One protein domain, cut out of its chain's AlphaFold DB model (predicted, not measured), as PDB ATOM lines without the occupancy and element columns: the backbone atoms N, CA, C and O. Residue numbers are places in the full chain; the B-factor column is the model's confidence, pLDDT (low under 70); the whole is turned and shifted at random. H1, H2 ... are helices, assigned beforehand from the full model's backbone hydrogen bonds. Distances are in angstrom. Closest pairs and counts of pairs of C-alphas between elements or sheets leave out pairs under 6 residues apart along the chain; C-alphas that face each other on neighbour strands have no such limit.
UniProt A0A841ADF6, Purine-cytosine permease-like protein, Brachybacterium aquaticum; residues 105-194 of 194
ATOM      1  N   GLY A 105     -49.420 -13.288  11.078       89.38
ATOM      2  CA  GLY A 105     -50.407 -13.404  10.003       89.38
ATOM      3  C   GLY A 105     -49.977 -12.693   8.718       89.38
ATOM      4  O   GLY A 105     -50.191 -13.210   7.625       89.38
ATOM      5  N   SER A 106     -49.262 -11.570   8.833       90.75
ATOM      6  CA  SER A 106     -48.689 -10.876   7.672       90.75
ATOM      7  C   SER A 106     -47.726 -11.751   6.862       90.75
ATOM      8  O   SER A 106     -47.685 -11.619   5.644       90.75
ATOM      9  N   LYS A 107     -47.007 -12.699   7.484       91.25
ATOM     10  CA  LYS A 107     -46.148 -13.642   6.741       91.25
ATOM     11  C   LYS A 107     -46.960 -14.523   5.796       91.25
ATOM     12  O   LYS A 107     -46.547 -14.718   4.658       91.25
ATOM     13  N   LEU A 108     -48.116 -15.015   6.246       93.38
ATOM     14  CA  LEU A 108     -49.014 -15.792   5.393       93.38
ATOM     15  C   LEU A 108     -49.529 -14.937   4.234       93.38
ATOM     16  O   LEU A 108     -49.507 -15.383   3.092       93.38
ATOM     17  N   VAL A 109     -49.917 -13.688   4.506       92.50
ATOM     18  CA  VAL A 109     -50.340 -12.745   3.460       92.50
ATOM     19  C   VAL A 109     -49.219 -12.503   2.445       92.50
ATOM     20  O   VAL A 109     -49.477 -12.544   1.245       92.50
ATOM     21  N   SER A 110     -47.972 -12.331   2.890       91.62
ATOM     22  CA  SER A 110     -46.814 -12.207   1.996       91.62
ATOM     23  C   SER A 110     -46.620 -13.439   1.120       91.62
ATOM     24  O   SER A 110     -46.373 -13.297  -0.074       91.62
ATOM     25  N   VAL A 111     -46.741 -14.641   1.692       94.44
ATOM     26  CA  VAL A 111     -46.613 -15.900   0.943       94.44
ATOM     27  C   VAL A 111     -47.738 -16.043  -0.074       94.44
ATOM     28  O   VAL A 111     -47.474 -16.428  -1.205       94.44
ATOM     29  N   LEU A 112     -48.975 -15.697   0.282       93.88
ATOM     30  CA  LEU A 112     -50.107 -15.766  -0.642       93.88
ATOM     31  C   LEU A 112     -49.961 -14.758  -1.782       93.88
ATOM     32  O   LEU A 112     -50.086 -15.132  -2.948       93.88
ATOM     33  N   LEU A 113     -49.657 -13.495  -1.469       92.19
ATOM     34  CA  LEU A 113     -49.498 -12.452  -2.482       92.19
ATOM     35  C   LEU A 113     -48.292 -12.734  -3.381       92.19
ATOM     36  O   LEU A 113     -48.445 -12.754  -4.598       92.19
ATOM     37  N   GLY A 114     -47.123 -13.008  -2.798       92.88
ATOM     38  CA  GLY A 114     -45.903 -13.316  -3.544       92.88
ATOM     39  C   GLY A 114     -45.996 -14.637  -4.308       92.88
ATOM     40  O   GLY A 114     -45.648 -14.698  -5.483       92.88
ATOM     41  N   GLY A 115     -46.543 -15.681  -3.686       94.94
ATOM     42  CA  GLY A 115     -46.761 -16.984  -4.316       94.94
ATOM     43  C   GLY A 115     -47.712 -16.908  -5.507       94.94
ATOM     44  O   GLY A 115     -47.457 -17.525  -6.540       94.94
ATOM     45  N   THR A 116     -48.753 -16.076  -5.419       94.25
ATOM     46  CA  THR A 116     -49.641 -15.804  -6.559       94.25
ATOM     47  C   THR A 116     -48.880 -15.148  -7.712       94.25
ATOM     48  O   THR A 116     -49.078 -15.536  -8.863       94.25
ATOM     49  N   GLN A 117     -47.967 -14.208  -7.429       93.00
ATOM     50  CA  GLN A 117     -47.134 -13.600  -8.476       93.00
ATOM     51  C   GLN A 117     -46.206 -14.622  -9.144       93.00
ATOM     52  O   GLN A 117     -46.048 -14.578 -10.360       93.00
ATOM     53  N   ILE A 118     -45.654 -15.584  -8.394       93.94
ATOM     54  CA  ILE A 118     -44.838 -16.673  -8.964       93.94
ATOM     55  C   ILE A 118     -45.668 -17.525  -9.939       93.94
ATOM     56  O   ILE A 118     -45.191 -17.860 -11.025       93.94
ATOM     57  N   GLY A 119     -46.919 -17.841  -9.589       92.25
ATOM     58  CA  GLY A 119     -47.833 -18.567 -10.475       92.25
ATOM     59  C   GLY A 119     -48.098 -17.816 -11.784       92.25
ATOM     60  O   GLY A 119     -47.929 -18.375 -12.868       92.25
ATOM     61  N   TRP A 120     -48.442 -16.528 -11.691       91.81
ATOM     62  CA  TRP A 120     -48.670 -15.683 -12.868       91.81
ATOM     63  C   TRP A 120     -47.419 -15.486 -13.718       91.81
ATOM     64  O   TRP A 120     -47.510 -15.500 -14.944       91.81
ATOM     65  N   TYR A 121     -46.251 -15.372 -13.089       92.31
ATOM     66  CA  TYR A 121     -44.973 -15.306 -13.785       92.31
ATOM     67  C   TYR A 121     -44.725 -16.558 -14.638       92.31
ATOM     68  O   TYR A 121     -44.371 -16.445 -15.813       92.31
ATOM     69  N   GLY A 122     -44.979 -17.751 -14.089       92.75
ATOM     70  CA  GLY A 122     -44.860 -19.009 -14.828       92.75
ATOM     71  C   GLY A 122     -45.772 -19.063 -16.058       92.75
ATOM     72  O   GLY A 122     -45.317 -19.413 -17.148       92.75
ATOM     73  N   VAL A 123     -47.035 -18.650 -15.909       92.12
ATOM     74  CA  VAL A 123     -47.992 -18.567 -17.026       92.12
ATOM     75  C   VAL A 123     -47.532 -17.555 -18.078       92.12
ATOM     76  O   VAL A 123     -47.590 -17.851 -19.272       92.12
ATOM     77  N   ALA A 124     -47.053 -16.380 -17.661       91.12
ATOM     78  CA  ALA A 124     -46.600 -15.329 -18.568       91.12
ATOM     79  C   ALA A 124     -45.397 -15.779 -19.407       91.12
ATOM     80  O   ALA A 124     -45.459 -15.765 -20.637       91.12
ATOM     81  N   VAL A 125     -44.326 -16.237 -18.757       93.69
ATOM     82  CA  VAL A 125     -43.092 -16.644 -19.442       93.69
ATOM     83  C   VAL A 125     -43.315 -17.910 -20.273       93.69
ATOM     84  O   VAL A 125     -42.828 -17.990 -21.401       93.69
ATOM     85  N   GLY A 126     -44.104 -18.867 -19.772       93.00
ATOM     86  CA  GLY A 126     -44.476 -20.074 -20.516       93.00
ATOM     87  C   GLY A 126     -45.269 -19.767 -21.787       93.00
ATOM     88  O   GLY A 126     -44.950 -20.296 -22.852       93.00
ATOM     89  N   SER A 127     -46.241 -18.853 -21.702       91.94
ATOM     90  CA  SER A 127     -47.030 -18.427 -22.865       91.94
ATOM     91  C   SER A 127     -46.160 -17.716 -23.897       91.94
ATOM     92  O   SER A 127     -46.253 -18.025 -25.081       91.94
ATOM     93  N   ILE A 128     -45.258 -16.824 -23.467       92.31
ATOM     94  CA  ILE A 128     -44.305 -16.160 -24.369       92.31
ATOM     95  C   ILE A 128     -43.403 -17.189 -25.056       92.31
ATOM     96  O   ILE A 128     -43.225 -17.122 -26.271       92.31
ATOM     97  N   GLY A 129     -42.862 -18.159 -24.313       92.94
ATOM     98  CA  GLY A 129     -42.017 -19.212 -24.879       92.94
ATOM     99  C   GLY A 129     -42.739 -20.033 -25.946       92.94
ATOM    100  O   GLY A 129     -42.211 -20.219 -27.043       92.94
ATOM    101  N   GLN A 130     -43.966 -20.473 -25.655       91.38
ATOM    102  CA  GLN A 130     -44.784 -21.240 -26.597       91.38
ATOM    103  C   GLN A 130     -45.187 -20.414 -27.821       91.38
ATOM    104  O   GLN A 130     -44.985 -20.860 -28.946       91.38
ATOM    105  N   MET A 131     -45.705 -19.199 -27.622       90.44
ATOM    106  CA  MET A 131     -46.107 -18.310 -28.718       90.44
ATOM    107  C   MET A 131     -44.929 -17.948 -29.622       90.44
ATOM    108  O   MET A 131     -45.085 -17.909 -30.838       90.44
ATOM    109  N   THR A 132     -43.741 -17.741 -29.049       92.50
ATOM    110  CA  THR A 132     -42.526 -17.451 -29.821       92.50
ATOM    111  C   THR A 132     -42.113 -18.662 -30.653       92.50
ATOM    112  O   THR A 132     -41.903 -18.529 -31.854       92.50
ATOM    113  N   ALA A 133     -42.051 -19.856 -30.057       92.50
ATOM    114  CA  ALA A 133     -41.712 -21.069 -30.802       92.50
ATOM    115  C   ALA A 133     -42.704 -21.344 -31.945       92.50
ATOM    116  O   ALA A 133     -42.279 -21.670 -33.051       92.50
ATOM    117  N   LEU A 134     -44.003 -21.135 -31.706       90.81
ATOM    118  CA  LEU A 134     -45.041 -21.238 -32.733       90.81
ATOM    119  C   LEU A 134     -44.848 -20.208 -33.855       90.81
ATOM    120  O   LEU A 134     -44.911 -20.572 -35.025       90.81
ATOM    121  N   ALA A 135     -44.568 -18.946 -33.518       90.81
ATOM    122  CA  ALA A 135     -44.374 -17.878 -34.501       90.81
ATOM    123  C   ALA A 135     -43.168 -18.117 -35.427       90.81
ATOM    124  O   ALA A 135     -43.213 -17.751 -36.598       90.81
ATOM    125  N   PHE A 136     -42.104 -18.747 -34.919       91.75
ATOM    126  CA  PHE A 136     -40.906 -19.080 -35.696       91.75
ATOM    127  C   PHE A 136     -40.916 -20.499 -36.293       91.75
ATOM    128  O   PHE A 136     -39.941 -20.891 -36.937       91.75
ATOM    129  N   GLY A 137     -41.988 -21.275 -36.092       90.19
ATOM    130  CA  GLY A 137     -42.090 -22.653 -36.588       90.19
ATOM    131  C   GLY A 137     -41.065 -23.607 -35.965       90.19
ATOM    132  O   GLY A 137     -40.603 -24.541 -36.615       90.19
ATOM    133  N   TRP A 138     -40.649 -23.361 -34.722       92.62
ATOM    134  CA  TRP A 138     -39.676 -24.199 -34.029       92.62
ATOM    135  C   TRP A 138     -40.338 -25.462 -33.473       92.62
ATOM    136  O   TRP A 138     -41.064 -25.411 -32.485       92.62
ATOM    137  N   GLU A 139     -40.023 -26.613 -34.065       83.56
ATOM    138  CA  GLU A 139     -40.527 -27.928 -33.625       83.56
ATOM    139  C   GLU A 139     -39.747 -28.520 -32.438       83.56
ATOM    140  O   GLU A 139     -40.149 -29.503 -31.816       83.56
ATOM    141  N   SER A 140     -38.605 -27.920 -32.107       86.31
ATOM    142  CA  SER A 140     -37.734 -28.358 -31.022       86.31
ATOM    143  C   SER A 140     -38.355 -28.089 -29.648       86.31
ATOM    144  O   SER A 140     -38.641 -26.945 -29.296       86.31
ATOM    145  N   ALA A 141     -38.456 -29.131 -28.816       80.81
ATOM    146  CA  ALA A 141     -38.964 -29.028 -27.445       80.81
ATOM    147  C   ALA A 141     -38.114 -28.110 -26.541       80.81
ATOM    148  O   ALA A 141     -38.610 -27.583 -25.546       80.81
ATOM    149  N   TRP A 142     -36.841 -27.889 -26.885       89.44
ATOM    150  CA  TRP A 142     -35.936 -27.029 -26.114       89.44
ATOM    151  C   TRP A 142     -36.088 -25.548 -26.465       89.44
ATOM    152  O   TRP A 142     -35.722 -24.689 -25.664       89.44
ATOM    153  N   ALA A 143     -36.636 -25.228 -27.640       89.25
ATOM    154  CA  ALA A 143     -36.710 -23.854 -28.118       89.25
ATOM    155  C   ALA A 143     -37.621 -22.958 -27.245       89.25
ATOM    156  O   ALA A 143     -37.153 -21.893 -26.834       89.25
ATOM    157  N   PRO A 144     -38.841 -23.381 -26.839       91.50
ATOM    158  CA  PRO A 144     -39.643 -22.624 -25.877       91.50
ATOM    159  C   PRO A 144     -38.912 -22.403 -24.548       91.50
ATOM    160  O   PRO A 144     -38.941 -21.300 -24.012       91.50
ATOM    161  N   ALA A 145     -38.213 -23.422 -24.034       92.56
ATOM    162  CA  ALA A 145     -37.497 -23.334 -22.762       92.56
ATOM    163  C   ALA A 145     -36.346 -22.314 -22.809       92.56
ATOM    164  O   ALA A 145     -36.154 -21.553 -21.862       92.56
ATOM    165  N   LEU A 146     -35.613 -22.241 -23.925       93.88
ATOM    166  CA  LEU A 146     -34.570 -21.230 -24.123       93.88
ATOM    167  C   LEU A 146     -35.152 -19.813 -24.172       93.88
ATOM    168  O   LEU A 146     -34.596 -18.907 -23.550       93.88
ATOM    169  N   VAL A 147     -36.294 -19.625 -24.842       94.69
ATOM    170  CA  VAL A 147     -37.011 -18.338 -24.834       94.69
ATOM    171  C   VAL A 147     -37.448 -17.980 -23.419       94.69
ATOM    172  O   VAL A 147     -37.232 -16.852 -22.988       94.69
ATOM    173  N   MET A 148     -38.003 -18.933 -22.667       94.75
ATOM    174  CA  MET A 148     -38.413 -18.713 -21.279       94.75
ATOM    175  C   MET A 148     -37.244 -18.236 -20.409       94.75
ATOM    176  O   MET A 148     -37.401 -17.289 -19.639       94.75
ATOM    177  N   ILE A 149     -36.068 -18.856 -20.546       95.12
ATOM    178  CA  ILE A 149     -34.852 -18.456 -19.824       95.12
ATOM    179  C   ILE A 149     -34.409 -17.053 -20.251       95.12
ATOM    180  O   ILE A 149     -34.146 -16.212 -19.393       95.12
ATOM    181  N   GLY A 150     -34.368 -16.774 -21.557       95.31
ATOM    182  CA  GLY A 150     -33.962 -15.470 -22.087       95.31
ATOM    183  C   GLY A 150     -34.883 -14.333 -21.639       95.31
ATOM    184  O   GLY A 150     -34.414 -13.306 -21.150       95.31
ATOM    185  N   VAL A 151     -36.198 -14.538 -21.730       93.56
ATOM    186  CA  VAL A 151     -37.212 -13.584 -21.256       93.56
ATOM    187  C   VAL A 151     -37.113 -13.402 -19.747       93.56
ATOM    188  O   VAL A 151     -37.158 -12.272 -19.272       93.56
ATOM    189  N   SER A 152     -36.904 -14.482 -18.991       94.50
ATOM    190  CA  SER A 152     -36.722 -14.399 -17.539       94.50
ATOM    191  C   SER A 152     -35.504 -13.570 -17.151       94.50
ATOM    192  O   SER A 152     -35.587 -12.737 -16.250       94.50
ATOM    193  N   ALA A 153     -34.382 -13.757 -17.847       94.44
ATOM    194  CA  ALA A 153     -33.180 -12.965 -17.627       94.44
ATOM    195  C   ALA A 153     -33.428 -11.482 -17.941       94.44
ATOM    196  O   ALA A 153     -33.046 -10.616 -17.156       94.44
ATOM    197  N   LEU A 154     -34.134 -11.177 -19.035       92.00
ATOM    198  CA  LEU A 154     -34.502  -9.803 -19.382       92.00
ATOM    199  C   LEU A 154     -35.417  -9.169 -18.325       92.00
ATOM    200  O   LEU A 154     -35.169  -8.045 -17.892       92.00
ATOM    201  N   MET A 155     -36.440  -9.893 -17.868       91.62
ATOM    202  CA  MET A 155     -37.351  -9.421 -16.821       91.62
ATOM    203  C   MET A 155     -36.614  -9.201 -15.497       91.62
ATOM    204  O   MET A 155     -36.837  -8.187 -14.834       91.62
ATOM    205  N   MET A 156     -35.681 -10.088 -15.141       91.88
ATOM    206  CA  MET A 156     -34.813  -9.913 -13.978       91.88
ATOM    207  C   MET A 156     -33.995  -8.625 -14.086       91.88
ATOM    208  O   MET A 156     -33.975  -7.852 -13.133       91.88
ATOM    209  N   LEU A 157     -33.380  -8.348 -15.242       90.69
ATOM    210  CA  LEU A 157     -32.646  -7.098 -15.462       90.69
ATOM    211  C   LEU A 157     -33.551  -5.878 -15.281       90.69
ATOM    212  O   LEU A 157     -33.163  -4.940 -14.592       90.69
ATOM    213  N   THR A 158     -34.770  -5.895 -15.829       87.06
ATOM    214  CA  THR A 158     -35.715  -4.782 -15.646       87.06
ATOM    215  C   THR A 158     -36.153  -4.610 -14.192       87.06
ATOM    216  O   THR A 158     -36.314  -3.476 -13.745       87.06
ATOM    217  N   ALA A 159     -36.277  -5.702 -13.435       87.00
ATOM    218  CA  ALA A 159     -36.636  -5.661 -12.021       87.00
ATOM    219  C   ALA A 159     -35.546  -5.007 -11.155       87.00
ATOM    220  O   ALA A 159     -35.873  -4.377 -10.154       87.00
ATOM    221  N   LEU A 160     -34.269  -5.081 -11.558       87.69
ATOM    222  CA  LEU A 160     -33.171  -4.385 -10.869       87.69
ATOM    223  C   LEU A 160     -33.277  -2.854 -10.968       87.69
ATOM    224  O   LEU A 160     -32.740  -2.153 -10.117       87.69
ATOM    225  N   TYR A 161     -33.977  -2.334 -11.981       87.06
ATOM    226  CA  TYR A 161     -34.251  -0.901 -12.141       87.06
ATOM    227  C   TYR A 161     -35.534  -0.443 -11.422       87.06
ATOM    228  O   TYR A 161     -35.915   0.726 -11.536       87.06
ATOM    229  N   GLY A 162     -36.211  -1.343 -10.699       87.69
ATOM    230  CA  GLY A 162     -37.367  -1.024  -9.862       87.69
ATOM    231  C   GLY A 162     -38.553  -0.436 -10.631       87.69
ATOM    232  O   GLY A 162     -38.828  -0.804 -11.783       87.69
ATOM    233  N   TYR A 163     -39.265   0.506 -10.005       88.00
ATOM    234  CA  TYR A 163     -40.421   1.175 -10.616       88.00
ATOM    235  C   TYR A 163     -40.101   1.855 -11.951       88.00
ATOM    236  O   TYR A 163     -40.912   1.813 -12.876       88.00
ATOM    237  N   GLU A 164     -38.934   2.487 -12.072       87.88
ATOM    238  CA  GLU A 164     -38.573   3.234 -13.280       87.88
ATOM    239  C   GLU A 164     -38.430   2.292 -14.485       87.88
ATOM    240  O   GLU A 164     -38.945   2.583 -15.564       87.88
ATOM    241  N   GLY A 165     -37.830   1.113 -14.281       87.88
ATOM    242  CA  GLY A 165     -37.770   0.060 -15.297       87.88
ATOM    243  C   GLY A 165     -39.164  -0.383 -15.747       87.88
ATOM    244  O   GLY A 165     -39.454  -0.401 -16.945       87.88
ATOM    245  N   MET A 166     -40.058  -0.665 -14.794       89.12
ATOM    246  CA  MET A 166     -41.449  -1.032 -15.092       89.12
ATOM    247  C   MET A 166     -42.196   0.072 -15.847       89.12
ATOM    248  O   MET A 166     -42.953  -0.225 -16.775       89.12
ATOM    249  N   TYR A 167     -41.979   1.337 -15.481       91.94
ATOM    250  CA  TYR A 167     -42.590   2.484 -16.143       91.94
ATOM    251  C   TYR A 167     -42.168   2.586 -17.608       91.94
ATOM    252  O   TYR A 167     -43.041   2.652 -18.469       91.94
ATOM    253  N   TRP A 168     -40.870   2.531 -17.916       92.00
ATOM    254  CA  TRP A 168     -40.386   2.625 -19.300       92.00
ATOM    255  C   TRP A 168     -40.829   1.452 -20.168       92.00
ATOM    256  O   TRP A 168     -41.250   1.661 -21.308       92.00
ATOM    257  N   VAL A 169     -40.800   0.234 -19.622       91.00
ATOM    258  CA  VAL A 169     -41.325  -0.947 -20.320       91.00
ATOM    259  C   VAL A 169     -42.806  -0.752 -20.629       91.00
ATOM    260  O   VAL A 169     -43.209  -0.913 -21.777       91.00
ATOM    261  N   SER A 170     -43.601  -0.335 -19.639       91.69
ATOM    262  CA  SER A 170     -45.046  -0.127 -19.798       91.69
ATOM    263  C   SER A 170     -45.373   1.023 -20.745       91.69
ATOM    264  O   SER A 170     -46.327   0.928 -21.512       91.69
ATOM    265  N   LEU A 171     -44.590   2.101 -20.727       92.62
ATOM    266  CA  LEU A 171     -44.790   3.272 -21.579       92.62
ATOM    267  C   LEU A 171     -44.689   2.921 -23.067       92.62
ATOM    268  O   LEU A 171     -45.412   3.496 -23.876       92.62
ATOM    269  N   ILE A 172     -43.822   1.969 -23.414       93.00
ATOM    270  CA  ILE A 172     -43.633   1.498 -24.790       93.00
ATOM    271  C   ILE A 172     -44.577   0.333 -25.103       93.00
ATOM    272  O   ILE A 172     -45.212   0.320 -26.157       93.00
ATOM    273  N   SER A 173     -44.700  -0.647 -24.203       90.19
ATOM    274  CA  SER A 173     -45.485  -1.860 -24.458       90.19
ATOM    275  C   SER A 173     -46.986  -1.588 -24.507       90.19
ATOM    276  O   SER A 173     -47.666  -2.104 -25.391       90.19
ATOM    277  N   THR A 174     -47.505  -0.741 -23.615       90.75
ATOM    278  CA  THR A 174     -48.935  -0.420 -23.529       90.75
ATOM    279  C   THR A 174     -49.506   0.088 -24.856       90.75
ATOM    280  O   THR A 174     -50.457  -0.520 -25.348       90.75
ATOM    281  N   PRO A 175     -48.965   1.152 -25.489       91.50
ATOM    282  CA  PRO A 175     -49.505   1.627 -26.759       91.50
ATOM    283  C   PRO A 175     -49.366   0.587 -27.875       91.50
ATOM    284  O   PRO A 175     -50.298   0.431 -28.661       91.50
ATOM    285  N   LEU A 176     -48.261  -0.165 -27.931       92.31
ATOM    286  CA  LEU A 176     -48.062  -1.206 -28.945       92.31
ATOM    287  C   LEU A 176     -49.110  -2.318 -28.840       92.31
ATOM    288  O   LEU A 176     -49.702  -2.707 -29.845       92.31
ATOM    289  N   ILE A 177     -49.368  -2.803 -27.625       88.88
ATOM    290  CA  ILE A 177     -50.354  -3.858 -27.387       88.88
ATOM    291  C   ILE A 177     -51.769  -3.347 -27.667       88.88
ATOM    292  O   ILE A 177     -52.559  -4.070 -28.268       88.88
ATOM    293  N   LEU A 178     -52.098  -2.105 -27.294       89.69
ATOM    294  CA  LEU A 178     -53.404  -1.518 -27.610       89.69
ATOM    295  C   LEU A 178     -53.616  -1.397 -29.122       89.69
ATOM    296  O   LEU A 178     -54.661  -1.809 -29.620       89.69
ATOM    297  N   VAL A 179     -52.622  -0.894 -29.861       93.19
ATOM    298  CA  VAL A 179     -52.673  -0.826 -31.331       93.19
ATOM    299  C   VAL A 179     -52.889  -2.216 -31.923       93.19
ATOM    300  O   VAL A 179     -53.780  -2.389 -32.753       93.19
ATOM    301  N   LEU A 180     -52.136  -3.216 -31.459       90.44
ATOM    302  CA  LEU A 180     -52.284  -4.597 -31.910       90.44
ATOM    303  C   LEU A 180     -53.684  -5.155 -31.608       90.44
ATOM    304  O   LEU A 180     -54.297  -5.769 -32.476       90.44
ATOM    305  N   ALA A 181     -54.213  -4.916 -30.408       88.06
ATOM    306  CA  ALA A 181     -55.531  -5.395 -30.002       88.06
ATOM    307  C   ALA A 181     -56.654  -4.795 -30.864       88.06
ATOM    308  O   ALA A 181     -57.515  -5.531 -31.353       88.06
ATOM    309  N   PHE A 182     -56.633  -3.478 -31.104       90.44
ATOM    310  CA  PHE A 182     -57.611  -2.823 -31.979       90.44
ATOM    311  C   PHE A 182     -57.480  -3.284 -33.430       90.44
ATOM    312  O   PHE A 182     -58.492  -3.522 -34.085       90.44
ATOM    313  N   TRP A 183     -56.250  -3.464 -33.915       92.69
ATOM    314  CA  TRP A 183     -55.985  -3.964 -35.260       92.69
ATOM    315  C   TRP A 183     -56.534  -5.380 -35.474       92.69
ATOM    316  O   TRP A 183     -57.277  -5.614 -36.425       92.69
ATOM    317  N   ILE A 184     -56.234  -6.313 -34.562       88.88
ATOM    318  CA  ILE A 184     -56.748  -7.692 -34.616       88.88
ATOM    319  C   ILE A 184     -58.277  -7.701 -34.543       88.88
ATOM    320  O   ILE A 184     -58.922  -8.434 -35.286       88.88
ATOM    321  N   THR A 185     -58.867  -6.860 -33.691       88.25
ATOM    322  CA  THR A 185     -60.329  -6.753 -33.580       88.25
ATOM    323  C   THR A 185     -60.955  -6.257 -34.886       88.25
ATOM    324  O   THR A 185     -61.957  -6.811 -35.331       88.25
ATOM    325  N   ALA A 186     -60.361  -5.249 -35.532       90.62
ATOM    326  CA  ALA A 186     -60.840  -4.743 -36.815       90.62
ATOM    327  C   ALA A 186     -60.767  -5.813 -37.917       90.62
ATOM    328  O   ALA A 186     -61.741  -5.999 -38.644       90.62
ATOM    329  N   LEU A 187     -59.657  -6.555 -38.000       90.44
ATOM    330  CA  LEU A 187     -59.518  -7.677 -38.935       90.44
ATOM    331  C   LEU A 187     -60.575  -8.757 -38.686       90.44
ATOM    332  O   LEU A 187     -61.252  -9.179 -39.623       90.44
ATOM    333  N   ALA A 188     -60.785  -9.145 -37.427       86.88
ATOM    334  CA  ALA A 188     -61.790 -10.141 -37.069       86.88
ATOM    335  C   ALA A 188     -63.206  -9.721 -37.505       86.88
ATOM    336  O   ALA A 188     -63.959 -10.541 -38.022       86.88
ATOM    337  N   LEU A 189     -63.563  -8.438 -37.374       86.75
ATOM    338  CA  LEU A 189     -64.853  -7.922 -37.848       86.75
ATOM    339  C   LEU A 189     -64.991  -7.986 -39.377       86.75
ATOM    340  O   LEU A 189     -66.084  -8.241 -39.882       86.75
ATOM    341  N   THR A 190     -63.897  -7.786 -40.119       88.25
ATOM    342  CA  THR A 190     -63.915  -7.906 -41.586       88.25
ATOM    343  C   THR A 190     -64.013  -9.353 -42.069       88.25
ATOM    344  O   THR A 190     -64.685  -9.606 -43.063       88.25
ATOM    345  N   GLU A 191     -63.398 -10.308 -41.366       81.00
ATOM    346  CA  GLU A 191     -63.440 -11.733 -41.729       81.00
ATOM    347  C   GLU A 191     -64.780 -12.396 -41.396       81.00
ATOM    348  O   GLU A 191     -65.244 -13.263 -42.135       81.00
ATOM    349  N   VAL A 192     -65.427 -11.978 -40.305       75.81
ATOM    350  CA  VAL A 192     -66.732 -12.514 -39.881       75.81
ATOM    351  C   VAL A 192     -67.895 -11.873 -40.662       75.81
ATOM    352  O   VAL A 192     -69.033 -12.318 -40.538       75.81
ATOM    353  N   GLY A 193     -67.610 -10.886 -41.521       55.03
ATOM    354  CA  GLY A 193     -68.603 -10.226 -42.372       55.03
ATOM    355  C   GLY A 193     -69.608  -9.414 -41.559       55.03
ATOM    356  O   GLY A 193     -70.796  -9.723 -41.608       55.03
ATOM    357  N   GLY A 194     -69.098  -8.447 -40.781       46.50
ATOM    358  CA  GLY A 194     -69.878  -7.589 -39.876       46.50
ATOM    359  C   GLY A 194     -71.193  -7.043 -40.426       46.50
ATOM    360  O   GLY A 194     -71.285  -6.782 -41.647       46.50
TER     361      GLY A 194
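AT A GLANCE: This is residues 105 to 194 of the 194 residues of the protein "Purine-cytosine permease-like protein" of Brachybacterium aquaticum (UniProt A0A841ADF6). Three helices make an open zigzag: H2 turns back from the end of H1 and slants away from it at 48 degrees, touching H1 with residues 125 to 133 of H1 alone, and H3 turns away from H2 at a corner, leaving H1 and H3 apart. Much of H1 and H3 sticks out, residues 105 to 120 and 170 to 185 among them. The printed part has 90 residues with three named helices, in the order H1, H2, H3 along the chain, which hold 80 of them, and no named strand; its class is all helix, and it is loose, with a radius of gyration of the C-alphas of 17.3 A and spans of 55 by 32 by 26 A.

IN THESE COORDINATES: H1, residues 105 to 135, begins at C-alpha (-50.407, -13.404, 10.003) and is 45.1 A long. H2 is residues 142 to 160, 27.4 A. H3, residues 162 to 191, is 42.5 A, ending at C-alpha (-63.440, -11.733, -41.729), with a kink of 30 degrees near residue 172.

HOW THE PARTS SIT: H1, with residues 125 to 133 alone, touches H2; the closest C-alphas, of Gly 129 and Pro 144, are 4.3 A apart. They run opposite ways at a steep tilt of 48 degrees. H2 and H3 touch only at the corner, closest at the C-alphas of Thr 158 and Gly 165, 5.3 A, at a steep tilt of 46 degrees, opposite ways. Every O i to N i+4 pair is within hydrogen-bond range in H1 and H2, and 24 of 26 in H3.

THE WHOLE: The C-alphas of Gly 105 and Gly 193, the two farthest apart, are 55.5 A apart. The printed part has no cut; the link H1 to H2 is short and H2 to H3 tight. Residues 193 to 194 have pLDDT under 70.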